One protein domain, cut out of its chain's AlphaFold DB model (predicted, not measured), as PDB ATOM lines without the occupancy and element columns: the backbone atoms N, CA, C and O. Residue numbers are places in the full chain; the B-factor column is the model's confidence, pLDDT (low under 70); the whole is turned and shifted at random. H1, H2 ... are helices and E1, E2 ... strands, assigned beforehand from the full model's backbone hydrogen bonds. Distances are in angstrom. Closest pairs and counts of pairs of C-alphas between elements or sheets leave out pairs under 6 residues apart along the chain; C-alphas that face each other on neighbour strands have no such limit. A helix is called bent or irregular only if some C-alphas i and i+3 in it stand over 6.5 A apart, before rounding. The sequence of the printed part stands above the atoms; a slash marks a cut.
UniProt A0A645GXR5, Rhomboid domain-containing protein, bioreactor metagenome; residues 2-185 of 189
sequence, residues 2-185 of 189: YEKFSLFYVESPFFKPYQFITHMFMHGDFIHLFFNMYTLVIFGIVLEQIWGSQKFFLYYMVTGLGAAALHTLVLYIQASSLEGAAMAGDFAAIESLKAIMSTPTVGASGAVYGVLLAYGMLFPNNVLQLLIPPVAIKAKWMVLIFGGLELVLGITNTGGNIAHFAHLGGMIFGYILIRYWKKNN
ATOM      1  N   TYR A   2     -53.577  20.459 -39.006       84.94
ATOM      2  CA  TYR A   2     -53.337  19.863 -37.679       84.94
ATOM      3  C   TYR A   2     -54.359  20.275 -36.608       84.94
ATOM      4  O   TYR A   2     -55.009  19.412 -36.038       84.94
ATOM      5  N   GLU A   3     -54.615  21.575 -36.430       85.50
ATOM      6  CA  GLU A   3     -55.612  22.080 -35.460       85.50
ATOM      7  C   GLU A   3     -57.017  21.479 -35.612       85.50
ATOM      8  O   GLU A   3     -57.786  21.434 -34.659       85.50
ATOM      9  N   LYS A   4     -57.372  21.027 -36.821       90.69
ATOM     10  CA  LYS A   4     -58.680  20.425 -37.082       90.69
ATOM     11  C   LYS A   4     -58.646  18.921 -36.847       90.69
ATOM     12  O   LYS A   4     -59.481  18.415 -36.112       90.69
ATOM     13  N   PHE A   5     -57.705  18.214 -37.469       95.38
ATOM     14  CA  PHE A   5     -57.782  16.757 -37.613       95.38
ATOM     15  C   PHE A   5     -56.905  15.958 -36.652       95.38
ATOM     16  O   PHE A   5     -57.082  14.743 -36.561       95.38
ATOM     17  N   SER A   6     -55.974  16.598 -35.954       95.00
ATOM     18  CA  SER A   6     -55.108  15.939 -34.982       95.00
ATOM     19  C   SER A   6     -55.780  15.813 -33.618       95.00
ATOM     20  O   SER A   6     -56.655  16.606 -33.288       95.00
ATOM     21  N   LEU A   7     -55.383  14.819 -32.825       95.62
ATOM     22  CA  LEU A   7     -55.969  14.564 -31.512       95.62
ATOM     23  C   LEU A   7     -55.331  15.470 -30.466       95.62
ATOM     24  O   LEU A   7     -54.167  15.292 -30.125       95.62
ATOM     25  N   PHE A   8     -56.099  16.425 -29.954       95.56
ATOM     26  CA  PHE A   8     -55.697  17.226 -28.801       95.56
ATOM     27  C   PHE A   8     -56.155  16.574 -27.496       95.56
ATOM     28  O   PHE A   8     -57.098  15.780 -27.485       95.56
ATOM     29  N   TYR A   9     -55.497  16.938 -26.393       95.19
ATOM     30  CA  TYR A   9     -55.942  16.575 -25.050       95.19
ATOM     31  C   TYR A   9     -57.405  16.987 -24.829       95.19
ATOM     32  O   TYR A   9     -57.819  18.051 -25.276       95.19
ATOM     33  N   VAL A  10     -58.193  16.157 -24.144       95.44
ATOM     34  CA  VAL A  10     -59.662  16.292 -24.079       95.44
ATOM     35  C   VAL A  10     -60.162  17.597 -23.456       95.44
ATOM     36  O   VAL A  10     -61.254  18.044 -23.801       95.44
ATOM     37  N   GLU A  11     -59.372  18.232 -22.592       94.62
ATOM     38  CA  GLU A  11     -59.706  19.532 -21.983       94.62
ATOM     39  C   GLU A  11     -59.084  20.717 -22.743       94.62
ATOM     40  O   GLU A  11     -59.279  21.874 -22.377       94.62
ATOM     41  N   SER A  12     -58.355  20.449 -23.830       95.06
ATOM     42  CA  SER A  12     -57.806  21.485 -24.699       95.06
ATOM     43  C   SER A  12     -58.927  22.253 -25.410       95.06
ATOM     44  O   SER A  12     -59.862  21.639 -25.933       95.06
ATOM     45  N   PRO A  13     -58.808  23.585 -25.576       94.88
ATOM     46  CA  PRO A  13     -59.749  24.361 -26.389       94.88
ATOM     47  C   PRO A  13     -59.782  23.922 -27.867       94.88
ATOM     48  O   PRO A  13     -60.759  24.183 -28.577       94.88
ATOM     49  N   PHE A  14     -58.733  23.240 -28.339       95.06
ATOM     50  CA  PHE A  14     -58.617  22.732 -29.707       95.06
ATOM     51  C   PHE A  14     -59.270  21.357 -29.902       95.06
ATOM     52  O   PHE A  14     -59.434  20.912 -31.043       95.06
ATOM     53  N   PHE A  15     -59.675  20.687 -28.819       96.81
ATOM     54  CA  PHE A  15     -60.250  19.353 -28.898       96.81
ATOM     55  C   PHE A  15     -61.615  19.347 -29.595       96.81
ATOM     56  O   PHE A  15     -62.483  20.204 -29.373       96.81
ATOM     57  N   LYS A  16     -61.814  18.337 -30.448       96.81
ATOM     58  CA  LYS A  16     -63.090  17.998 -31.082       96.81
ATOM     59  C   LYS A  16     -63.272  16.474 -31.094       96.81
ATOM     60  O   LYS A  16     -62.346  15.773 -31.493       96.81
ATOM     61  N   PRO A  17     -64.468  15.933 -30.787       95.88
ATOM     62  CA  PRO A  17     -64.677  14.483 -30.680       95.88
ATOM     63  C   PRO A  17     -64.275  13.659 -31.912       95.88
ATOM     64  O   PRO A  17     -63.788  12.540 -31.776       95.88
ATOM     65  N   TYR A  18     -64.427  14.204 -33.124       96.62
ATOM     66  CA  TYR A  18     -64.054  13.503 -34.358       96.62
ATOM     67  C   TYR A  18     -62.539  13.262 -34.493       96.62
ATOM     68  O   TYR A  18     -62.125  12.396 -35.268       96.62
ATOM     69  N   GLN A  19     -61.713  13.973 -33.719       97.06
ATOM     70  CA  GLN A  19     -60.259  13.831 -33.739       97.06
ATOM     71  C   GLN A  19     -59.798  12.442 -33.301       97.06
ATOM     72  O   GLN A  19     -58.781  11.969 -33.802       97.06
ATOM     73  N   PHE A  20     -60.579  11.731 -32.476       95.56
ATOM     74  CA  PHE A  20     -60.320  10.326 -32.136       95.56
ATOM     75  C   PHE A  20     -60.218   9.418 -33.365       95.56
ATOM     76  O   PHE A  20     -59.499   8.430 -33.323       95.56
ATOM     77  N   ILE A  21     -60.886   9.759 -34.467       96.81
ATOM     78  CA  ILE A  21     -60.796   9.005 -35.720       96.81
ATOM     79  C   ILE A  21     -59.831   9.693 -36.684       96.81
ATOM     80  O   ILE A  21     -58.968   9.042 -37.267       96.81
ATOM     81  N   THR A  22     -59.945  11.011 -36.864       97.12
ATOM     82  CA  THR A  22     -59.204  11.695 -37.935       97.12
ATOM     83  C   THR A  22     -57.694  11.722 -37.705       97.12
ATOM     84  O   THR A  22     -56.944  11.687 -38.680       97.12
ATOM     85  N   HIS A  23     -57.225  11.712 -36.450       96.06
ATOM     86  CA  HIS A  23     -55.787  11.741 -36.154       96.06
ATOM     87  C   HIS A  23     -55.045  10.502 -36.672       96.06
ATOM     88  O   HIS A  23     -53.861  10.600 -36.998       96.06
ATOM     89  N   MET A  24     -55.749   9.369 -36.804       96.00
ATOM     90  CA  MET A  24     -55.201   8.109 -37.314       96.00
ATOM     91  C   MET A  24     -54.729   8.223 -38.770       96.00
ATOM     92  O   MET A  24     -53.971   7.380 -39.238       96.00
ATOM     93  N   PHE A  25     -55.173   9.254 -39.494       95.19
ATOM     94  CA  PHE A  25     -54.825   9.498 -40.896       95.19
ATOM     95  C   PHE A  25     -53.858  10.680 -41.070       95.19
ATOM     96  O   PHE A  25     -53.392  10.950 -42.177       95.19
ATOM     97  N   MET A  26     -53.522  11.374 -39.980       94.50
ATOM     98  CA  MET A  26     -52.567  12.480 -39.968       94.50
ATOM     99  C   MET A  26     -51.148  11.955 -39.747       94.50
ATOM    100  O   MET A  26     -50.951  10.994 -39.014       94.50
ATOM    101  N   HIS A  27     -50.150  12.607 -40.342       92.50
ATOM    102  CA  HIS A  27     -48.740  12.251 -40.167       92.50
ATOM    103  C   HIS A  27     -47.915  13.514 -39.920       92.50
ATOM    104  O   HIS A  27     -48.225  14.567 -40.473       92.50
ATOM    105  N   GLY A  28     -46.913  13.427 -39.044       89.19
ATOM    106  CA  GLY A  28     -46.064  14.570 -38.681       89.19
ATOM    107  C   GLY A  28     -45.030  14.914 -39.754       89.19
ATOM    108  O   GLY A  28     -44.743  16.081 -39.990       89.19
ATOM    109  N   ASP A  29     -44.515  13.894 -40.432       90.56
ATOM    110  CA  ASP A  29     -43.434  14.014 -41.400       90.56
ATOM    111  C   ASP A  29     -43.425  12.814 -42.362       90.56
ATOM    112  O   ASP A  29     -44.158  11.830 -42.195       90.56
ATOM    113  N   PHE A  30     -42.585  12.907 -43.393       93.75
ATOM    114  CA  PHE A  30     -42.469  11.879 -44.422       93.75
ATOM    115  C   PHE A  30     -41.928  10.547 -43.887       93.75
ATOM    116  O   PHE A  30     -42.404   9.497 -44.307       93.75
ATOM    117  N   ILE A  31     -40.956  10.570 -42.969       91.44
ATOM    118  CA  ILE A  31     -40.334   9.353 -42.430       91.44
ATOM    119  C   ILE A  31     -41.357   8.585 -41.588       91.44
ATOM    120  O   ILE A  31     -41.500   7.371 -41.745       91.44
ATOM    121  N   HIS A  32     -42.129   9.288 -40.759       90.31
ATOM    122  CA  HIS A  32     -43.221   8.699 -39.991       90.31
ATOM    123  C   HIS A  32     -44.287   8.076 -40.909       90.31
ATOM    124  O   HIS A  32     -44.690   6.928 -40.701       90.31
ATOM    125  N   LEU A  33     -44.708   8.777 -41.969       94.00
ATOM    126  CA  LEU A  33     -45.630   8.212 -42.964       94.00
ATOM    127  C   LEU A  33     -45.044   6.969 -43.646       94.00
ATOM    128  O   LEU A  33     -45.723   5.947 -43.748       94.00
ATOM    129  N   PHE A  34     -43.788   7.043 -44.083       95.50
ATOM    130  CA  PHE A  34     -43.103   5.951 -44.764       95.50
ATOM    131  C   PHE A  34     -43.092   4.678 -43.915       95.50
ATOM    132  O   PHE A  34     -43.521   3.632 -44.396       95.50
ATOM    133  N   PHE A  35     -42.676   4.750 -42.646       92.94
ATOM    134  CA  PHE A  35     -42.601   3.563 -41.787       92.94
ATOM    135  C   PHE A  35     -43.973   3.006 -41.397       92.94
ATOM    136  O   PHE A  35     -44.123   1.782 -41.317       92.94
ATOM    137  N   ASN A  36     -44.993   3.857 -41.228       95.00
ATOM    138  CA  ASN A  36     -46.366   3.385 -41.028       95.00
ATOM    139  C   ASN A  36     -46.846   2.583 -42.243       95.00
ATOM    140  O   ASN A  36     -47.311   1.452 -42.095       95.00
ATOM    141  N   MET A  37     -46.686   3.130 -43.451       96.25
ATOM    142  CA  MET A  37     -47.132   2.463 -44.678       96.25
ATOM    143  C   MET A  37     -46.307   1.213 -44.982       96.25
ATOM    144  O   MET A  37     -46.872   0.177 -45.320       96.25
ATOM    145  N   TYR A  38     -44.989   1.267 -44.791       94.75
ATOM    146  CA  TYR A  38     -44.093   0.120 -44.933       94.75
ATOM    147  C   TYR A  38     -44.527  -1.047 -44.037       94.75
ATOM    148  O   TYR A  38     -44.644  -2.186 -44.492       94.75
ATOM    149  N   THR A  39     -44.844  -0.756 -42.774       94.88
ATOM    150  CA  THR A  39     -45.311  -1.766 -41.819       94.88
ATOM    151  C   THR A  39     -46.664  -2.352 -42.233       94.88
ATOM    152  O   THR A  39     -46.850  -3.569 -42.187       94.88
ATOM    153  N   LEU A  40     -47.604  -1.518 -42.691       96.69
ATOM    154  CA  LEU A  40     -48.903  -1.990 -43.181       96.69
ATOM    155  C   LEU A  40     -48.783  -2.846 -44.444       96.69
ATOM    156  O   LEU A  40     -49.462  -3.864 -44.545       96.69
ATOM    157  N   VAL A  41     -47.898  -2.495 -45.375       96.44
ATOM    158  CA  VAL A  41     -47.669  -3.297 -46.585       96.44
ATOM    159  C   VAL A  41     -47.094  -4.666 -46.226       96.44
ATOM    160  O   VAL A  41     -47.573  -5.677 -46.725       96.44
ATOM    161  N   ILE A  42     -46.102  -4.735 -45.338       94.38
ATOM    162  CA  ILE A  42     -45.446  -6.013 -45.026       94.38
ATOM    163  C   ILE A  42     -46.320  -6.905 -44.150       94.38
ATOM    164  O   ILE A  42     -46.495  -8.086 -44.442       94.38
ATOM    165  N   PHE A  43     -46.849  -6.366 -43.055       97.31
ATOM    166  CA  PHE A  43     -47.540  -7.172 -42.049       97.31
ATOM    167  C   PHE A  43     -49.055  -7.104 -42.199       97.31
ATOM    168  O   PHE A  43     -49.735  -8.112 -42.008       97.31
ATOM    169  N   GLY A  44     -49.584  -5.935 -42.566       97.38
ATOM    170  CA  GLY A  44     -51.018  -5.729 -42.751       97.38
ATOM    171  C   GLY A  44     -51.585  -6.597 -43.868       97.38
ATOM    172  O   GLY A  44     -52.570  -7.284 -43.627       97.38
ATOM    173  N   ILE A  45     -50.915  -6.678 -45.026       97.12
ATOM    174  CA  ILE A  45     -51.346  -7.545 -46.142       97.12
ATOM    175  C   ILE A  45     -51.442  -9.013 -45.705       97.12
ATOM    176  O   ILE A  45     -52.427  -9.681 -46.007       97.12
ATOM    177  N   VAL A  46     -50.458  -9.522 -44.956       97.00
ATOM    178  CA  VAL A  46     -50.471 -10.920 -44.488       97.00
ATOM    179  C   VAL A  46     -51.638 -11.172 -43.529       97.00
ATOM    180  O   VAL A  46     -52.319 -12.193 -43.629       97.00
ATOM    181  N   LEU A  47     -51.894 -10.249 -42.600       97.81
ATOM    182  CA  LEU A  47     -53.021 -10.361 -41.670       97.81
ATOM    183  C   LEU A  47     -54.367 -10.235 -42.386       97.81
ATOM    184  O   LEU A  47     -55.291 -10.989 -42.080       97.81
ATOM    185  N   GLU A  48     -54.478  -9.326 -43.353       97.81
ATOM    186  CA  GLU A  48     -55.665  -9.178 -44.189       97.81
ATOM    187  C   GLU A  48     -55.918 -10.434 -45.023       97.81
ATOM    188  O   GLU A  48     -57.052 -10.872 -45.106       97.81
ATOM    189  N   GLN A  49     -54.903 -11.099 -45.572       96.00
ATOM    190  CA  GLN A  49     -55.108 -12.357 -46.301       96.00
ATOM    191  C   GLN A  49     -55.672 -13.482 -45.419       96.00
ATOM    192  O   GLN A  49     -56.404 -14.340 -45.904       96.00
ATOM    193  N   ILE A  50     -55.359 -13.474 -44.120       94.75
ATOM    194  CA  ILE A  50     -55.817 -14.497 -43.169       94.75
ATOM    195  C   ILE A  50     -57.202 -14.183 -42.612       94.75
ATOM    196  O   ILE A  50     -58.035 -15.076 -42.458       94.75
ATOM    197  N   TRP A  51     -57.432 -12.928 -42.234       96.75
ATOM    198  CA  TRP A  51     -58.661 -12.501 -41.563       96.75
ATOM    199  C   TRP A  51     -59.692 -11.899 -42.501       96.75
ATOM    200  O   TRP A  51     -60.832 -11.729 -42.073       96.75
ATOM    201  N   GLY A  52     -59.268 -11.555 -43.716       96.81
ATOM    202  CA  GLY A  52     -59.941 -10.740 -44.723       96.81
ATOM    203  C   GLY A  52     -60.221  -9.311 -44.283       96.81
ATOM    204  O   GLY A  52     -60.046  -8.915 -43.124       96.81
ATOM    205  N   SER A  53     -60.654  -8.515 -45.260       96.12
ATOM    206  CA  SER A  53     -60.671  -7.054 -45.175       96.12
ATOM    207  C   SER A  53     -61.517  -6.520 -44.023       96.12
ATOM    208  O   SER A  53     -61.098  -5.610 -43.316       96.12
ATOM    209  N   GLN A  54     -62.684  -7.117 -43.758       96.12
ATOM    210  CA  GLN A  54     -63.587  -6.644 -42.704       96.12
ATOM    211  C   GLN A  54     -62.998  -6.809 -41.298       96.12
ATOM    212  O   GLN A  54     -63.045  -5.878 -40.493       96.12
ATOM    213  N   LYS A  55     -62.438  -7.984 -40.985       96.25
ATOM    214  CA  LYS A  55     -61.828  -8.221 -39.670       96.25
ATOM    215  C   LYS A  55     -60.521  -7.458 -39.536       96.25
ATOM    216  O   LYS A  55     -60.270  -6.922 -38.463       96.25
ATOM    217  N   PHE A  56     -59.721  -7.368 -40.597       98.25
ATOM    218  CA  PHE A  56     -58.511  -6.550 -40.584       98.25
ATOM    219  C   PHE A  56     -58.830  -5.072 -40.331       98.25
ATOM    220  O   PHE A  56     -58.232  -4.464 -39.446       98.25
ATOM    221  N   PHE A  57     -59.830  -4.517 -41.018       97.81
ATOM    222  CA  PHE A  57     -60.289  -3.149 -40.787       97.81
ATOM    223  C   PHE A  57     -60.782  -2.947 -39.351       97.81
ATOM    224  O   PHE A  57     -60.356  -2.008 -38.681       97.81
ATOM    225  N   LEU A  58     -61.623  -3.854 -38.836       98.06
ATOM    226  CA  LEU A  58     -62.070  -3.805 -37.442       98.06
ATOM    227  C   LEU A  58     -60.885  -3.850 -36.472       98.06
ATOM    228  O   LEU A  58     -60.849  -3.078 -35.518       98.06
ATOM    229  N   TYR A  59     -59.914  -4.730 -36.724       98.56
ATOM    230  CA  TYR A  59     -58.700  -4.834 -35.922       98.56
ATOM    231  C   TYR A  59     -57.944  -3.507 -35.894       98.56
ATOM    232  O   TYR A  59     -57.683  -2.981 -34.818       98.56
ATOM    233  N   TYR A  60     -57.661  -2.947 -37.072       98.56
ATOM    234  CA  TYR A  60     -56.951  -1.684 -37.243       98.56
ATOM    235  C   TYR A  60     -57.661  -0.515 -36.543       98.56
ATOM    236  O   TYR A  60     -57.029   0.290 -35.860       98.56
ATOM    237  N   MET A  61     -58.990  -0.436 -36.660       98.38
ATOM    238  CA  MET A  61     -59.773   0.605 -35.994       98.38
ATOM    239  C   MET A  61     -59.771   0.441 -34.473       98.38
ATOM    240  O   MET A  61     -59.599   1.421 -33.754       98.38
ATOM    241  N   VAL A  62     -59.925  -0.783 -33.961       98.56
ATOM    242  CA  VAL A  62     -59.917  -1.042 -32.512       98.56
ATOM    243  C   VAL A  62     -58.550  -0.744 -31.902       98.56
ATOM    244  O   VAL A  62     -58.488  -0.152 -30.827       98.56
ATOM    245  N   THR A  63     -57.455  -1.112 -32.567       98.50
ATOM    246  CA  THR A  63     -56.105  -0.816 -32.072       98.50
ATOM    247  C   THR A  63     -55.797   0.676 -32.134       98.50
ATOM    248  O   THR A  63     -55.256   1.212 -31.172       98.50
ATOM    249  N   GLY A  64     -56.199   1.380 -33.195       98.06
ATOM    250  CA  GLY A  64     -56.041   2.836 -33.290       98.06
ATOM    251  C   GLY A  64     -56.845   3.611 -32.245       98.06
ATOM    252  O   GLY A  64     -56.305   4.478 -31.559       98.06
ATOM    253  N   LEU A  65     -58.116   3.260 -32.048       98.12
ATOM    254  CA  LEU A  65     -58.951   3.883 -31.015       98.12
ATOM    255  C   LEU A  65     -58.487   3.511 -29.601       98.12
ATOM    256  O   LEU A  65     -58.494   4.355 -28.710       98.12
ATOM    257  N   GLY A  66     -58.039   2.271 -29.393       98.06
ATOM    258  CA  GLY A  66     -57.451   1.818 -28.133       98.06
ATOM    259  C   GLY A  66     -56.150   2.547 -27.789       98.06
ATOM    260  O   GLY A  66     -55.943   2.936 -26.638       98.06
ATOM    261  N   ALA A  67     -55.308   2.802 -28.793       97.19
ATOM    262  CA  ALA A  67     -54.126   3.651 -28.675       97.19
ATOM    263  C   ALA A  67     -54.496   5.070 -28.234       97.19
ATOM    264  O   ALA A  67     -53.957   5.561 -27.245       97.19
ATOM    265  N   ALA A  68     -55.457   5.697 -28.916       96.38
ATOM    266  CA  ALA A  68     -55.932   7.036 -28.578       96.38
ATOM    267  C   ALA A  68     -56.535   7.108 -27.166       96.38
ATOM    268  O   ALA A  68     -56.287   8.069 -26.437       96.38
ATOM    269  N   ALA A  69     -57.286   6.081 -26.756       96.25
ATOM    270  CA  ALA A  69     -57.880   5.996 -25.427       96.25
ATOM    271  C   ALA A  69     -56.815   5.897 -24.324       96.25
ATOM    272  O   ALA A  69     -56.855   6.679 -23.374       96.25
ATOM    273  N   LEU A  70     -55.839   4.988 -24.457       95.69
ATOM    274  CA  LEU A  70     -54.764   4.866 -23.466       95.69
ATOM    275  C   LEU A  70     -53.904   6.129 -23.421       95.69
ATOM    276  O   LEU A  70     -53.570   6.613 -22.344       95.69
ATOM    277  N   HIS A  71     -53.582   6.684 -24.586       94.25
ATOM    278  CA  HIS A  71     -52.822   7.916 -24.692       94.25
ATOM    279  C   HIS A  71     -53.514   9.088 -23.975       94.25
ATOM    280  O   HIS A  71     -52.904   9.757 -23.143       94.25
ATOM    281  N   THR A  72     -54.810   9.279 -24.230       94.25
ATOM    282  CA  THR A  72     -55.622  10.317 -23.579       94.25
ATOM    283  C   THR A  72     -55.686  10.118 -22.066       94.25
ATOM    284  O   THR A  72     -55.562  11.083 -21.318       94.25
ATOM    285  N   LEU A  73     -55.836   8.873 -21.602       94.69
ATOM    286  CA  LEU A  73     -55.834   8.551 -20.174       94.69
ATOM    287  C   LEU A  73     -54.503   8.922 -19.506       94.69
ATOM    288  O   LEU A  73     -54.500   9.478 -18.412       94.69
ATOM    289  N   VAL A  74     -53.373   8.640 -20.157       93.56
ATOM    290  CA  VAL A  74     -52.053   9.008 -19.626       93.56
ATOM    291  C   VAL A  74     -51.889  10.524 -19.566       93.56
ATOM    292  O   VAL A  74     -51.435  11.029 -18.543       93.56
ATOM    293  N   LEU A  75     -52.304  11.252 -20.609       93.12
ATOM    294  CA  LEU A  75     -52.285  12.717 -20.591       93.12
ATOM    295  C   LEU A  75     -53.150  13.290 -19.470       93.12
ATOM    296  O   LEU A  75     -52.726  14.231 -18.812       93.12
ATOM    297  N   TYR A  76     -54.319  12.699 -19.220       94.56
ATOM    298  CA  TYR A  76     -55.190  13.100 -18.117       94.56
ATOM    299  C   TYR A  76     -54.492  12.927 -16.764       94.56
ATOM    300  O   TYR A  76     -54.407  13.870 -15.987       94.56
ATOM    301  N   ILE A  77     -53.898  11.755 -16.512       93.94
ATOM    302  CA  ILE A  77     -53.150  11.494 -15.270       93.94
ATOM    303  C   ILE A  77     -51.981  12.479 -15.112       93.94
ATOM    304  O   ILE A  77     -51.760  13.005 -14.020       93.94
ATOM    305  N   GLN A  78     -51.239  12.743 -16.191       92.06
ATOM    306  CA  GLN A  78     -50.127  13.695 -16.185       92.06
ATOM    307  C   GLN A  78     -50.609  15.118 -15.893       92.06
ATOM    308  O   GLN A  78     -50.057  15.760 -15.003       92.06
ATOM    309  N   ALA A  79     -51.655  15.588 -16.575       94.44
ATOM    310  CA  ALA A  79     -52.220  16.915 -16.362       94.44
ATOM    311  C   ALA A  79     -52.692  17.093 -14.913       94.44
ATOM    312  O   ALA A  79     -52.214  17.997 -14.227       94.44
ATOM    313  N   SER A  80     -53.504  16.165 -14.398       95.38
ATOM    314  CA  SER A  80     -53.994  16.225 -13.015       95.38
ATOM    315  C   SER A  80     -52.864  16.222 -11.980       95.38
ATOM    316  O   SER A  80     -52.970  16.871 -10.943       95.38
ATOM    317  N   SER A  81     -51.749  15.529 -12.248       94.62
ATOM    318  CA  SER A  81     -50.593  15.514 -11.337       94.62
ATOM    319  C   SER A  81     -49.832  16.846 -11.270       94.62
ATOM    320  O   SER A  81     -49.126  17.100 -10.294       94.62
ATOM    321  N   LEU A  82     -49.982  17.702 -12.285       95.38
ATOM    322  CA  LEU A  82     -49.267  18.975 -12.415       95.38
ATOM    323  C   LEU A  82     -50.081  20.174 -11.914       95.38
ATOM    324  O   LEU A  82     -49.492  21.206 -11.591       95.38
ATOM    325  N   GLU A  83     -51.409  20.054 -11.817       94.62
ATOM    326  CA  GLU A  83     -52.313  21.153 -11.446       94.62
ATOM    327  C   GLU A  83     -51.928  21.823 -10.124       94.62
ATOM    328  O   GLU A  83     -51.793  23.043 -10.069       94.62
ATOM    329  N   GLY A  84     -51.676  21.040  -9.070       96.88
ATOM    330  CA  GLY A  84     -51.331  21.587  -7.755       96.88
ATOM    331  C   GLY A  84     -50.037  22.410  -7.766       96.88
ATOM    332  O   GLY A  84     -49.994  23.506  -7.207       96.88
ATOM    333  N   ALA A  85     -48.997  21.915  -8.444       96.81
ATOM    334  CA  ALA A  85     -47.725  22.623  -8.578       96.81
ATOM    335  C   ALA A  85     -47.870  23.881  -9.449       96.81
ATOM    336  O   ALA A  85     -47.372  24.948  -9.090       96.81
ATOM    337  N   ALA A  86     -48.621  23.791 -10.550       97.12
ATOM    338  CA  ALA A  86     -48.877  24.929 -11.424       97.12
ATOM    339  C   ALA A  86     -49.667  26.041 -10.715       97.12
ATOM    340  O   ALA A  86     -49.331  27.217 -10.848       97.12
ATOM    341  N   MET A  87     -50.672  25.685  -9.906       96.50
ATOM    342  CA  MET A  87     -51.429  26.636  -9.082       96.50
ATOM    343  C   MET A  87     -50.565  27.306  -8.006       96.50
ATOM    344  O   MET A  87     -50.822  28.453  -7.645       96.50
ATOM    345  N   ALA A  88     -49.527  26.621  -7.521       97.56
ATOM    346  CA  ALA A  88     -48.532  27.184  -6.611       97.56
ATOM    347  C   ALA A  88     -47.497  28.089  -7.314       97.56
ATOM    348  O   ALA A  88     -46.606  28.624  -6.655       97.56
ATOM    349  N   GLY A  89     -47.613  28.285  -8.632       96.75
ATOM    350  CA  GLY A  89     -46.715  29.127  -9.421       96.75
ATOM    351  C   GLY A  89     -45.453  28.418  -9.914       96.75
ATOM    352  O   GLY A  89     -44.533  29.095 -10.372       96.75
ATOM    353  N   ASP A  90     -45.386  27.083  -9.841       98.00
ATOM    354  CA  ASP A  90     -44.259  26.331 -10.391       98.00
ATOM    355  C   ASP A  90     -44.209  26.471 -11.919       98.00
ATOM    356  O   ASP A  90     -45.107  26.041 -12.650       98.00
ATOM    357  N   PHE A  91     -43.135  27.088 -12.407       96.44
ATOM    358  CA  PHE A  91     -42.977  27.394 -13.824       96.44
ATOM    359  C   PHE A  91     -42.888  26.131 -14.694       96.44
ATOM    360  O   PHE A  91     -43.459  26.097 -15.783       96.44
ATOM    361  N   ALA A  92     -42.216  25.078 -14.221       95.19
ATOM    362  CA  ALA A  92     -42.048  23.847 -14.989       95.19
ATOM    363  C   ALA A  92     -43.378  23.093 -15.147       95.19
ATOM    364  O   ALA A  92     -43.675  22.575 -16.230       95.19
ATOM    365  N   ALA A  93     -44.208  23.076 -14.103       95.50
ATOM    366  CA  ALA A  93     -45.551  22.511 -14.141       95.50
ATOM    367  C   ALA A  93     -46.476  23.294 -15.083       95.50
ATOM    368  O   ALA A  93     -47.191  22.689 -15.883       95.50
ATOM    369  N   ILE A  94     -46.415  24.631 -15.055       96.25
ATOM    370  CA  ILE A  94     -47.182  25.493 -15.969       96.25
ATOM    371  C   ILE A  94     -46.808  25.219 -17.431       96.25
ATOM    372  O   ILE A  94     -47.694  25.038 -18.267       96.25
ATOM    373  N   GLU A  95     -45.515  25.164 -17.756       95.12
ATOM    374  CA  GLU A  95     -45.068  24.893 -19.130       95.12
ATOM    375  C   GLU A  95     -45.438  23.475 -19.587       95.12
ATOM    376  O   GLU A  95     -45.890  23.287 -20.717       95.12
ATOM    377  N   SER A  96     -45.351  22.487 -18.695       93.00
ATOM    378  CA  SER A  96     -45.763  21.110 -18.991       93.00
ATOM    379  C   SER A  96     -47.265  21.003 -19.283       93.00
ATOM    380  O   SER A  96     -47.660  20.361 -20.256       93.00
ATOM    381  N   LEU A  97     -48.115  21.685 -18.505       94.75
ATOM    382  CA  LEU A  97     -49.558  21.748 -18.766       94.75
ATOM    383  C   LEU A  97     -49.870  22.433 -20.097       94.75
ATOM    384  O   LEU A  97     -50.682  21.930 -20.875       94.75
ATOM    385  N   LYS A  98     -49.197  23.548 -20.411       94.81
ATOM    386  CA  LYS A  98     -49.342  24.202 -21.720       94.81
ATOM    387  C   LYS A  98     -48.964  23.259 -22.858       94.81
ATOM    388  O   LYS A  98     -49.674  23.224 -23.865       94.81
ATOM    389  N   ALA A  99     -47.894  22.480 -22.706       92.81
ATOM    390  CA  ALA A  99     -47.474  21.507 -23.709       92.81
ATOM    391  C   ALA A  99     -48.541  20.423 -23.930       92.81
ATOM    392  O   ALA A  99     -48.886  20.157 -25.080       92.81
ATOM    393  N   ILE A 100     -49.129  19.867 -22.864       93.12
ATOM    394  CA  ILE A 100     -50.233  18.889 -22.956       93.12
ATOM    395  C   ILE A 100     -51.445  19.484 -23.690       93.12
ATOM    396  O   ILE A 100     -52.050  18.832 -24.538       93.12
ATOM    397  N   MET A 101     -51.788  20.741 -23.401       93.56
ATOM    398  CA  MET A 101     -52.962  21.409 -23.974       93.56
ATOM    399  C   MET A 101     -52.793  21.789 -25.449       93.56
ATOM    400  O   MET A 101     -53.784  21.884 -26.175       93.56
ATOM    401  N   SER A 102     -51.563  22.051 -25.894       93.12
ATOM    402  CA  SER A 102     -51.284  22.631 -27.216       93.12
ATOM    403  C   SER A 102     -50.607  21.678 -28.196       93.12
ATOM    404  O   SER A 102     -50.635  21.948 -29.394       93.12
ATOM    405  N   THR A 103     -50.035  20.567 -27.727       91.56
ATOM    406  CA  THR A 103     -49.353  19.599 -28.592       91.56
ATOM    407  C   THR A 103     -50.351  18.568 -29.113       91.56
ATOM    408  O   THR A 103     -50.867  17.771 -28.329       91.56
ATOM    409  N   PRO A 104     -50.637  18.541 -30.425       92.25
ATOM    410  CA  PRO A 104     -51.505  17.523 -30.989       92.25
ATOM    411  C   PRO A 104     -50.789  16.182 -31.173       92.25
ATOM    412  O   PRO A 104     -49.635  16.123 -31.598       92.25
ATOM    413  N   THR A 105     -51.540  15.098 -31.013       92.31
ATOM    414  CA  THR A 105     -51.145  13.741 -31.392       92.31
ATOM    415  C   THR A 105     -51.605  13.430 -32.816       92.31
ATOM    416  O   THR A 105     -52.751  13.684 -33.203       92.31
ATOM    417  N   VAL A 106     -50.701  12.872 -33.622       92.38
ATOM    418  CA  VAL A 106     -50.953  12.456 -35.009       92.38
ATOM    419  C   VAL A 106     -50.303  11.116 -35.291       92.38
ATOM    420  O   VAL A 106     -49.194  10.862 -34.826       92.38
ATOM    421  N   GLY A 107     -50.954  10.291 -36.103       91.69
ATOM    422  CA  GLY A 107     -50.343   9.077 -36.624       91.69
ATOM    423  C   GLY A 107     -51.260   7.869 -36.581       91.69
ATOM    424  O   GLY A 107     -52.010   7.652 -35.632       91.69
ATOM    425  N   ALA A 108     -51.101   7.019 -37.590       94.62
ATOM    426  CA  ALA A 108     -51.608   5.650 -37.608       94.62
ATOM    427  C   ALA A 108     -50.844   4.709 -36.656       94.62
ATOM    428  O   ALA A 108     -51.231   3.552 -36.489       94.62
ATOM    429  N   SER A 109     -49.738   5.168 -36.062       95.75
ATOM    430  CA  SER A 109     -48.727   4.312 -35.438       95.75
ATOM    431  C   SER A 109     -49.275   3.441 -34.305       95.75
ATOM    432  O   SER A 109     -48.898   2.279 -34.197       95.75
ATOM    433  N   GLY A 110     -50.241   3.923 -33.517       96.44
ATOM    434  CA  GLY A 110     -50.940   3.095 -32.527       96.44
ATOM    435  C   GLY A 110     -51.589   1.852 -33.150       96.44
ATOM    436  O   GLY A 110     -51.364   0.726 -32.704       96.44
ATOM    437  N   ALA A 111     -52.318   2.025 -34.255       98.06
ATOM    438  CA  ALA A 111     -52.907   0.904 -34.982       98.06
ATOM    439  C   ALA A 111     -51.839  -0.019 -35.593       98.06
ATOM    440  O   ALA A 111     -51.967  -1.245 -35.543       98.06
ATOM    441  N   VAL A 112     -50.756   0.570 -36.110       97.94
ATOM    442  CA  VAL A 112     -49.606  -0.136 -36.695       97.94
ATOM    443  C   VAL A 112     -48.869  -0.996 -35.660       97.94
ATOM    444  O   VAL A 112     -48.531  -2.142 -35.951       97.94
ATOM    445  N   TYR A 113     -48.680  -0.520 -34.429       98.00
ATOM    446  CA  TYR A 113     -48.128  -1.335 -33.338       98.00
ATOM    447  C   TYR A 113     -49.062  -2.490 -32.960       98.00
ATOM    448  O   TYR A 113     -48.598  -3.592 -32.659       98.00
ATOM    449  N   GLY A 114     -50.379  -2.285 -33.062       98.50
ATOM    450  CA  GLY A 114     -51.354  -3.374 -33.021       98.50
ATOM    451  C   GLY A 114     -51.108  -4.418 -34.119       98.50
ATOM    452  O   GLY A 114     -51.061  -5.613 -33.837       98.50
ATOM    453  N   VAL A 115     -50.881  -3.991 -35.365       98.62
ATOM    454  CA  VAL A 115     -50.547  -4.877 -36.500       98.62
ATOM    455  C   VAL A 115     -49.243  -5.652 -36.263       98.62
ATOM    456  O   VAL A 115     -49.198  -6.863 -36.492       98.62
ATOM    457  N   LEU A 116     -48.198  -5.001 -35.747       98.06
ATOM    458  CA  LEU A 116     -46.934  -5.660 -35.395       98.06
ATOM    459  C   LEU A 116     -47.141  -6.746 -34.339       98.06
ATOM    460  O   LEU A 116     -46.672  -7.875 -34.506       98.06
ATOM    461  N   LEU A 117     -47.878  -6.424 -33.274       98.62
ATOM    462  CA  LEU A 117     -48.243  -7.387 -32.244       98.62
ATOM    463  C   LEU A 117     -49.008  -8.570 -32.845       98.62
ATOM    464  O   LEU A 117     -48.640  -9.715 -32.584       98.62
ATOM    465  N   ALA A 118     -50.052  -8.312 -33.636       98.38
ATOM    466  CA  ALA A 118     -50.836  -9.355 -34.288       98.38
ATOM    467  C   ALA A 118     -49.949 -10.317 -35.070       98.38
ATOM    468  O   ALA A 118     -50.017 -11.532 -34.869       98.38
ATOM    469  N   TYR A 119     -49.072  -9.776 -35.912       98.31
ATOM    470  CA  TYR A 119     -48.154 -10.585 -36.695       98.31
ATOM    471  C   TYR A 119     -47.226 -11.416 -35.798       98.31
ATOM    472  O   TYR A 119     -47.093 -12.622 -36.001       98.31
ATOM    473  N   GLY A 120     -46.638 -10.826 -34.752       98.06
ATOM    474  CA  GLY A 120     -45.791 -11.566 -33.810       98.06
ATOM    475  C   GLY A 120     -46.532 -12.631 -32.995       98.06
ATOM    476  O   GLY A 120     -45.923 -13.630 -32.616       98.06
ATOM    477  N   MET A 121     -47.834 -12.465 -32.752       97.75
ATOM    478  CA  MET A 121     -48.669 -13.465 -32.079       97.75
ATOM    479  C   MET A 121     -49.048 -14.631 -32.996       97.75
ATOM    480  O   MET A 121     -49.081 -15.774 -32.537       97.75
ATOM    481  N   LEU A 122     -49.356 -14.353 -34.265       96.50
ATOM    482  CA  LEU A 122     -49.779 -15.368 -35.236       96.50
ATOM    483  C   LEU A 122     -48.586 -16.118 -35.835       96.50
ATOM    484  O   LEU A 122     -48.671 -17.319 -36.083       96.50
ATOM    485  N   PHE A 123     -47.456 -15.433 -36.001       97.38
ATOM    486  CA  PHE A 123     -46.261 -15.952 -36.658       97.38
ATOM    487  C   PHE A 123     -44.999 -15.816 -35.800       97.38
ATOM    488  O   PHE A 123     -43.971 -15.318 -36.267       97.38
ATOM    489  N   PRO A 124     -45.009 -16.283 -34.540       97.81
ATOM    490  CA  PRO A 124     -43.964 -15.970 -33.566       97.81
ATOM    491  C   PRO A 124     -42.563 -16.440 -33.975       97.81
ATOM    492  O   PRO A 124     -41.566 -15.895 -33.498       97.81
ATOM    493  N   ASN A 125     -42.470 -17.459 -34.833       98.06
ATOM    494  CA  ASN A 125     -41.206 -18.034 -35.287       98.06
ATOM    495  C   ASN A 125     -40.798 -17.603 -36.704       98.06
ATOM    496  O   ASN A 125     -39.701 -17.984 -37.116       98.06
ATOM    497  N   ASN A 126     -41.607 -16.802 -37.414       97.44
ATOM    498  CA  ASN A 126     -41.206 -16.249 -38.709       97.44
ATOM    499  C   ASN A 126     -40.001 -15.331 -38.511       97.44
ATOM    500  O   ASN A 126     -40.028 -14.442 -37.657       97.44
ATOM    501  N   VAL A 127     -38.947 -15.571 -39.289       96.44
ATOM    502  CA  VAL A 127     -37.734 -14.753 -39.288       96.44
ATOM    503  C   VAL A 127     -37.937 -13.605 -40.266       96.44
ATOM    504  O   VAL A 127     -38.167 -13.821 -41.450       96.44
ATOM    505  N   LEU A 128     -37.869 -12.390 -39.743       93.44
ATOM    506  CA  LEU A 128     -37.997 -11.147 -40.482       93.44
ATOM    507  C   LEU A 128     -36.608 -10.572 -40.714       93.44
ATOM    508  O   LEU A 128     -35.801 -10.544 -39.786       93.44
ATOM    509  N   GLN A 129     -36.347 -10.099 -41.928       92.00
ATOM    510  CA  GLN A 129     -35.177  -9.278 -42.219       92.00
ATOM    511  C   GLN A 129     -35.589  -7.817 -42.077       92.00
ATOM    512  O   GLN A 129     -36.402  -7.315 -42.854       92.00
ATOM    513  N   LEU A 130     -35.081  -7.154 -41.042       85.12
ATOM    514  CA  LEU A 130     -35.288  -5.721 -40.873       85.12
ATOM    515  C   LEU A 130     -34.486  -4.965 -41.935       85.12
ATOM    516  O   LEU A 130     -33.396  -5.387 -42.308       85.12
ATOM    517  N   LEU A 131     -35.024  -3.846 -42.418       85.19
ATOM    518  CA  LEU A 131     -34.308  -2.986 -43.362       85.19
ATOM    519  C   LEU A 131     -33.185  -2.222 -42.645       85.19
ATOM    520  O   LEU A 131     -32.079  -2.098 -43.163       85.19
ATOM    521  N   ILE A 132     -33.484  -1.715 -41.443       84.00
ATOM    522  CA  ILE A 132     -32.576  -0.912 -40.624       84.00
ATOM    523  C   ILE A 132     -32.807  -1.258 -39.142       84.00
ATOM    524  O   ILE A 132     -33.918  -1.047 -38.652       84.00
ATOM    525  N   PRO A 133     -31.790  -1.754 -38.412       86.75
ATOM    526  CA  PRO A 133     -30.545  -2.334 -38.930       86.75
ATOM    527  C   PRO A 133     -30.821  -3.640 -39.710       86.75
ATOM    528  O   PRO A 133     -31.829  -4.287 -39.433       86.75
ATOM    529  N   PRO A 134     -29.951  -4.063 -40.651       90.06
ATOM    530  CA  PRO A 134     -30.149  -5.271 -41.457       90.06
ATOM    531  C   PRO A 134     -29.914  -6.550 -40.640       90.06
ATOM    532  O   PRO A 134     -28.895  -7.227 -40.775       90.06
ATOM    533  N   VAL A 135     -30.852  -6.868 -39.748       93.19
ATOM    534  CA  VAL A 135     -30.786  -8.022 -38.845       93.19
ATOM    535  C   VAL A 135     -31.968  -8.955 -39.053       93.19
ATOM    536  O   VAL A 135     -33.101  -8.531 -39.291       93.19
ATOM    537  N   ALA A 136     -31.689 -10.251 -38.935       95.44
ATOM    538  CA  ALA A 136     -32.703 -11.289 -38.945       95.44
ATOM    539  C   ALA A 136     -33.216 -11.522 -37.518       95.44
ATOM    540  O   ALA A 136     -32.451 -11.894 -36.628       95.44
ATOM    541  N   ILE A 137     -34.513 -11.333 -37.293       96.19
ATOM    542  CA  ILE A 137     -35.134 -11.502 -35.976       96.19
ATOM    543  C   ILE A 137     -36.463 -12.243 -36.091       96.19
ATOM    544  O   ILE A 137     -37.237 -12.031 -37.020       96.19
ATOM    545  N   LYS A 138     -36.755 -13.136 -35.137       97.94
ATOM    546  CA  LYS A 138     -38.079 -13.772 -35.075       97.94
ATOM    547  C   LYS A 138     -39.128 -12.743 -34.664       97.94
ATOM    548  O   LYS A 138     -38.890 -11.978 -33.729       97.94
ATOM    549  N   ALA A 139     -40.306 -12.786 -35.277       97.00
ATOM    550  CA  ALA A 139     -41.375 -11.819 -35.029       97.00
ATOM    551  C   ALA A 139     -41.729 -11.650 -33.539       97.00
ATOM    552  O   ALA A 139     -41.924 -10.527 -33.082       97.00
ATOM    553  N   LYS A 140     -41.725 -12.733 -32.745       97.06
ATOM    554  CA  LYS A 140     -41.965 -12.638 -31.293       97.06
ATOM    555  C   LYS A 140     -40.951 -11.753 -30.568       97.06
ATOM    556  O   LYS A 140     -41.324 -11.017 -29.665       97.06
ATOM    557  N   TRP A 141     -39.679 -11.816 -30.963       96.69
ATOM    558  CA  TRP A 141     -38.622 -11.024 -30.343       96.69
ATOM    559  C   TRP A 141     -38.723  -9.565 -30.763       96.69
ATOM    560  O   TRP A 141     -38.588  -8.700 -29.911       96.69
ATOM    561  N   MET A 142     -39.043  -9.292 -32.031       94.81
ATOM    562  CA  MET A 142     -39.314  -7.931 -32.500       94.81
ATOM    563  C   MET A 142     -40.428  -7.275 -31.673       94.81
ATOM    564  O   MET A 142     -40.240  -6.186 -31.146       94.81
ATOM    565  N   VAL A 143     -41.556  -7.969 -31.491       95.50
ATOM    566  CA  VAL A 143     -42.697  -7.454 -30.717       95.50
ATOM    567  C   VAL A 143     -42.348  -7.240 -29.243       95.50
ATOM    568  O   VAL A 143     -42.723  -6.215 -28.681       95.50
ATOM    569  N   LEU A 144     -41.621  -8.170 -28.616       96.31
ATOM    570  CA  LEU A 144     -41.197  -8.024 -27.219       96.31
ATOM    571  C   LEU A 144     -40.197  -6.876 -27.033       96.31
ATOM    572  O   LEU A 144     -40.317  -6.127 -26.070       96.31
ATOM    573  N   ILE A 145     -39.238  -6.722 -27.949       95.25
ATOM    574  CA  ILE A 145     -38.238  -5.651 -27.892       95.25
ATOM    575  C   ILE A 145     -38.905  -4.300 -28.116       95.25
ATOM    576  O   ILE A 145     -38.693  -3.400 -27.313       95.25
ATOM    577  N   PHE A 146     -39.729  -4.151 -29.156       93.50
ATOM    578  CA  PHE A 146     -40.398  -2.879 -29.435       93.50
ATOM    579  C   PHE A 146     -41.382  -2.524 -28.323       93.50
ATOM    580  O   PHE A 146     -41.294  -1.432 -27.778       93.50
ATOM    581  N   GLY A 147     -42.235  -3.456 -27.886       95.31
ATOM    582  CA  GLY A 147     -43.141  -3.206 -26.761       95.31
ATOM    583  C   GLY A 147     -42.404  -2.872 -25.459       95.31
ATOM    584  O   GLY A 147     -42.805  -1.962 -24.739       95.31
ATOM    585  N   GLY A 148     -41.300  -3.567 -25.166       95.50
ATOM    586  CA  GLY A 148     -40.466  -3.278 -23.998       95.50
ATOM    587  C   GLY A 148     -39.777  -1.916 -24.081       95.50
ATOM    588  O   GLY A 148     -39.769  -1.177 -23.100       95.50
ATOM    589  N   LEU A 149     -39.244  -1.559 -25.251       93.06
ATOM    590  CA  LEU A 149     -38.610  -0.266 -25.492       93.06
ATOM    591  C   LEU A 149     -39.612   0.881 -25.333       93.06
ATOM    592  O   LEU A 149     -39.323   1.821 -24.604       93.06
ATOM    593  N   GLU A 150     -40.797   0.782 -25.939       93.44
ATOM    594  CA  GLU A 150     -41.863   1.786 -25.786       93.44
ATOM    595  C   GLU A 150     -42.257   1.978 -24.318       93.44
ATOM    596  O   GLU A 150     -42.447   3.103 -23.865       93.44
ATOM    597  N   LEU A 151     -42.328   0.894 -23.541       91.81
ATOM    598  CA  LEU A 151     -42.619   0.973 -22.110       91.81
ATOM    599  C   LEU A 151     -41.525   1.706 -21.337       91.81
ATOM    600  O   LEU A 151     -41.830   2.586 -20.533       91.81
ATOM    601  N   VAL A 152     -40.259   1.373 -21.588       91.88
ATOM    602  CA  VAL A 152     -39.128   2.043 -20.937       91.88
ATOM    603  C   VAL A 152     -39.083   3.521 -21.323       91.88
ATOM    604  O   VAL A 152     -38.961   4.371 -20.443       91.88
ATOM    605  N   LEU A 153     -39.223   3.855 -22.607       90.44
ATOM    606  CA  LEU A 153     -39.205   5.242 -23.081       90.44
ATOM    607  C   LEU A 153     -40.384   6.053 -22.527       90.44
ATOM    608  O   LEU A 153     -40.182   7.166 -22.043       90.44
ATOM    609  N   GLY A 154     -41.585   5.466 -22.494       86.69
ATOM    610  CA  GLY A 154     -42.770   6.090 -21.909       86.69
ATOM    611  C   GLY A 154     -42.626   6.370 -20.412       86.69
ATOM    612  O   GLY A 154     -42.968   7.457 -19.957       86.69
ATOM    613  N   ILE A 155     -42.076   5.432 -19.633       86.06
ATOM    614  CA  ILE A 155     -41.869   5.623 -18.184       86.06
ATOM    615  C   ILE A 155     -40.745   6.630 -17.910       86.06
ATOM    616  O   ILE A 155     -40.874   7.488 -17.039       86.06
ATOM    617  N   THR A 156     -39.641   6.549 -18.655       84.88
ATOM    618  CA  THR A 156     -38.466   7.415 -18.454       84.88
ATOM    619  C   THR A 156     -38.637   8.828 -19.007       84.88
ATOM    620  O   THR A 156     -37.734   9.639 -18.829       84.88
ATOM    621  N   ASN A 157     -39.767   9.143 -19.656       73.81
ATOM    622  CA  ASN A 157     -40.007  10.431 -20.321       73.81
ATOM    623  C   ASN A 157     -38.964  10.769 -21.412       73.81
ATOM    624  O   ASN A 157     -38.784  11.933 -21.779       73.81
ATOM    625  N   THR A 158     -38.263   9.771 -21.954       60.72
ATOM    626  CA  THR A 158     -37.150   9.999 -22.887       60.72
ATOM    627  C   THR A 158     -37.679  10.134 -24.314       60.72
ATOM    628  O   THR A 158     -38.314   9.215 -24.815       60.72
ATOM    629  N   GLY A 159     -37.392  11.251 -24.993       56.91
ATOM    630  CA  GLY A 159     -37.791  11.466 -26.396       56.91
ATOM    631  C   GLY A 159     -39.208  12.025 -26.609       56.91
ATOM    632  O   GLY A 159     -39.629  12.163 -27.754       56.91
ATOM    633  N   GLY A 160     -39.908  12.404 -25.533       58.88
ATOM    634  CA  GLY A 160     -41.254  12.989 -25.570       58.88
ATOM    635  C   GLY A 160     -42.342  11.985 -25.171       58.88
ATOM    636  O   GLY A 160     -42.609  11.016 -25.871       58.88
ATOM    637  N   ASN A 161     -43.016  12.246 -24.048       54.12
ATOM    638  CA  ASN A 161     -43.975  11.350 -23.374       54.12
ATOM    639  C   ASN A 161     -45.132  10.786 -24.200       54.12
ATOM    640  O   ASN A 161     -45.786   9.826 -23.795       54.12
ATOM    641  N   ILE A 162     -45.472  11.453 -25.293       58.69
ATOM    642  CA  ILE A 162     -46.836  11.438 -25.808       58.69
ATOM    643  C   ILE A 162     -47.040  10.233 -26.743       58.69
ATOM    644  O   ILE A 162     -48.040   9.530 -26.628       58.69
ATOM    645  N   ALA A 163     -46.067   9.883 -27.589       71.31
ATOM    646  CA  ALA A 163     -46.254   8.813 -28.578       71.31
ATOM    647  C   ALA A 163     -46.184   7.384 -27.995       71.31
ATOM    648  O   ALA A 163     -46.892   6.490 -28.463       71.31
ATOM    649  N   HIS A 164     -45.383   7.156 -26.949       89.81
ATOM    650  CA  HIS A 164     -45.061   5.797 -26.491       89.81
ATOM    651  C   HIS A 164     -46.260   5.032 -25.916       89.81
ATOM    652  O   HIS A 164     -46.506   3.866 -26.236       89.81
ATOM    653  N   PHE A 165     -47.079   5.708 -25.107       92.19
ATOM    654  CA  PHE A 165     -48.281   5.094 -24.545       92.19
ATOM    655  C   PHE A 165     -49.384   4.881 -25.586       92.19
ATOM    656  O   PHE A 165     -50.198   3.973 -25.422       92.19
ATOM    657  N   ALA A 166     -49.386   5.639 -26.687       93.50
ATOM    658  CA  ALA A 166     -50.271   5.353 -27.812       93.50
ATOM    659  C   ALA A 166     -49.891   4.014 -28.470       93.50
ATOM    660  O   ALA A 166     -50.753   3.156 -28.669       93.50
ATOM    661  N   HIS A 167     -48.600   3.780 -28.730       95.62
ATOM    662  CA  HIS A 167     -48.109   2.510 -29.278       95.62
ATOM    663  C   HIS A 167     -48.475   1.318 -28.386       95.62
ATOM    664  O   HIS A 167     -49.065   0.340 -28.855       95.62
ATOM    665  N   LEU A 168     -48.213   1.430 -27.080       96.31
ATOM    666  CA  LEU A 168     -48.592   0.405 -26.104       96.31
ATOM    667  C   LEU A 168     -50.103   0.172 -26.056       96.31
ATOM    668  O   LEU A 168     -50.534  -0.975 -25.952       96.31
ATOM    669  N   GLY A 169     -50.914   1.225 -26.169       97.06
ATOM    670  CA  GLY A 169     -52.371   1.108 -26.198       97.06
ATOM    671  C   GLY A 169     -52.849   0.300 -27.397       97.06
ATOM    672  O   GLY A 169     -53.653  -0.621 -27.243       97.06
ATOM    673  N   GLY A 170     -52.274   0.549 -28.572       98.12
ATOM    674  CA  GLY A 170     -52.545  -0.244 -29.767       98.12
ATOM    675  C   GLY A 170     -52.214  -1.724 -29.596       98.12
ATOM    676  O   GLY A 170     -53.017  -2.588 -29.959       98.12
ATOM    677  N   MET A 171     -51.078  -2.033 -28.963       98.44
ATOM    678  CA  MET A 171     -50.712  -3.411 -28.625       98.44
ATOM    679  C   MET A 171     -51.691  -4.019 -27.607       98.44
ATOM    680  O   MET A 171     -52.219  -5.106 -27.818       98.44
ATOM    681  N   ILE A 172     -52.002  -3.335 -26.508       98.44
ATOM    682  CA  ILE A 172     -52.891  -3.868 -25.463       98.44
ATOM    683  C   ILE A 172     -54.271  -4.210 -26.034       98.44
ATOM    684  O   ILE A 172     -54.751  -5.336 -25.869       98.44
ATOM    685  N   PHE A 173     -54.894  -3.281 -26.759       98.62
ATOM    686  CA  PHE A 173     -56.209  -3.513 -27.359       98.62
ATOM    687  C   PHE A 173     -56.155  -4.570 -28.467       98.62
ATOM    688  O   PHE A 173     -57.055  -5.408 -28.566       98.62
ATOM    689  N   GLY A 174     -55.067  -4.609 -29.238       98.56
ATOM    690  CA  GLY A 174     -54.833  -5.641 -30.244       98.56
ATOM    691  C   GLY A 174     -54.716  -7.041 -29.643       98.56
ATOM    692  O   GLY A 174     -55.305  -7.995 -30.157       98.56
ATOM    693  N   TYR A 175     -54.010  -7.169 -28.519       98.56
ATOM    694  CA  TYR A 175     -53.897  -8.415 -27.769       98.56
ATOM    695  C   TYR A 175     -55.271  -8.865 -27.273       98.56
ATOM    696  O   TYR A 175     -55.671 -10.006 -27.518       98.56
ATOM    697  N   ILE A 176     -56.016  -7.969 -26.619       98.56
ATOM    698  CA  ILE A 176     -57.356  -8.254 -26.088       98.56
ATOM    699  C   ILE A 176     -58.279  -8.764 -27.201       98.56
ATOM    700  O   ILE A 176     -58.927  -9.800 -27.028       98.56
ATOM    701  N   LEU A 177     -58.295  -8.097 -28.359       98.44
ATOM    702  CA  LEU A 177     -59.157  -8.472 -29.479       98.44
ATOM    703  C   LEU A 177     -58.792  -9.843 -30.071       98.44
ATOM    704  O   LEU A 177     -59.678 -10.674 -30.270       98.44
ATOM    705  N   ILE A 178     -57.500 -10.141 -30.262       97.88
ATOM    706  CA  ILE A 178     -57.051 -11.469 -30.725       97.88
ATOM    707  C   ILE A 178     -57.445 -12.556 -29.724       97.88
ATOM    708  O   ILE A 178     -57.942 -13.617 -30.110       97.88
ATOM    709  N   ARG A 179     -57.251 -12.314 -28.422       97.62
ATOM    710  CA  ARG A 179     -57.631 -13.272 -27.371       97.62
ATOM    711  C   ARG A 179     -59.138 -13.510 -27.360       97.62
ATOM    712  O   ARG A 179     -59.558 -14.660 -27.221       97.62
ATOM    713  N   TYR A 180     -59.932 -12.460 -27.553       97.62
ATOM    714  CA  TYR A 180     -61.381 -12.558 -27.685       97.62
ATOM    715  C   TYR A 180     -61.787 -13.384 -28.914       97.62
ATOM    716  O   TYR A 180     -62.577 -14.320 -28.782       97.62
ATOM    717  N   TRP A 181     -61.227 -13.121 -30.097       97.06
ATOM    718  CA  TRP A 181     -61.537 -13.903 -31.300       97.06
ATOM    719  C   TRP A 181     -61.124 -15.364 -31.181       97.06
ATOM    720  O   TRP A 181     -61.908 -16.244 -31.540       97.06
ATOM    721  N   LYS A 182     -59.945 -15.638 -30.614       94.94
ATOM    722  CA  LYS A 182     -59.471 -17.005 -30.375       94.94
ATOM    723  C   LYS A 182     -60.388 -17.767 -29.418       94.94
ATOM    724  O   LYS A 182     -60.724 -18.910 -29.699       94.94
ATOM    725  N   LYS A 183     -60.829 -17.137 -28.322       96.44
ATOM    726  CA  LYS A 183     -61.751 -17.759 -27.352       96.44
ATOM    727  C   LYS A 183     -63.103 -18.122 -27.978       96.44
ATOM    728  O   LYS A 183     -63.704 -19.108 -27.577       96.44
ATOM    729  N   ASN A 184     -63.571 -17.331 -28.941       94.81
ATOM    730  CA  ASN A 184     -64.881 -17.508 -29.567       94.81
ATOM    731  C   ASN A 184     -64.831 -18.258 -30.912       94.81
ATOM    732  O   ASN A 184     -65.822 -18.234 -31.634       94.81
ATOM    733  N   ASN A 185     -63.701 -18.879 -31.279       91.06
ATOM    734  CA  ASN A 185     -63.498 -19.528 -32.586       91.06
ATOM    735  C   ASN A 185     -63.808 -18.614 -33.789       91.06
ATOM    736  O   ASN A 185     -64.262 -19.068 -34.831       91.06
TER     737      ASN A 185
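AT A GLANCE: This is residues 2 to 185 of the 189 residues of the protein "Rhomboid domain-containing protein" of bioreactor metagenome (UniProt A0A645GXR5). H5 and H7 pack together between the long arm H3b and H6 as the core of a helical body, with H3b running along its length. H4 folds back along one end of H3b, H3a folds back from its other end over H5, H2 packs on H3b with H1 beyond it, the small hairpin E1 E2 sits at the start of H6, and residues 179 to 185 stick out. The printed part has 184 residues, mostly helix, with named elements in the order H1 H2 H3 H4 H5 E1 E2 H6 H7 and an antiparallel sheet E1 - E2. It is compact, with a radius of gyration of the C-alphas of 17.4 A, and spans 54 by 35 by 33 A.

IN THESE COORDINATES: Start at E1, residues 127 to 129, and E2, residues 136 to 138; H6, residues 139 to 156, follows for 25.6 A. Find C-alpha 30 at (-42.469, 11.879, -44.422), where H3, residues 30 to 87, begins; by its hydrogen bonds it was assigned as one helix, but it is bent, with C-alphas 50 and 53 9.1 A apart. Its arms are H3a, residues 30 to 50, 29.6 A, and H3b, residues 53 to 87, 50.2 A and irregular, with C-alphas 81 and 84 7.1 A apart. Look also for H1, residues 2 to 5, H2, residues 19 to 25, H4, residues 91 to 102, and H5, residues 109 to 122. H7, residues 161 to 183, 34.3 A, is only just irregular, with C-alphas 162 and 165 6.6 A apart, and ends at C-alpha 183 at (-61.751, -17.759, -27.352).

HOW THE PARTS SIT: In the hairpin E1 and E2, N 128 and O 137 are 2.8 A apart, within hydrogen-bond range. H5, H6 and H7 form an up and down bundle, each running against the one before it. The closest C-alphas of H5 and H7, which touch, are those of Gly 110 and His 167, 4.3 A. H3b touches H7 with residues 59 to 75 alone, closest at the C-alphas of Ala 67 and Gly 169, 4.0 A. H3b and H4 form a helical hairpin at a shallow tilt of 28 degrees, closest at the C-alphas of Ala 86 and Ile 94, 4.9 A. H1 touches H2, closest at the C-alphas of Phe 5 and Thr 22, 5.3 A. Each O i to N i+4 pair is within hydrogen-bond range in H4, H5 and H6, against 15 of 17 in H3a, 29 of 31 in H3b, 17 of 19 in H7 and 1 of 3 in H2, which has 3 of 4 O i to N i+3 pairs within range; H1 is too short for an i+4 pair.

THE WHOLE: The two C-alphas farthest apart are those of Gly 89 and Asn 185, 56.4 A. The printed part has no cut, and the link from H1 to H2 is long, with 13 residues. Look for low confidence at residues 158 to 162, under 70; the mean pLDDT of the printed part is 93.8.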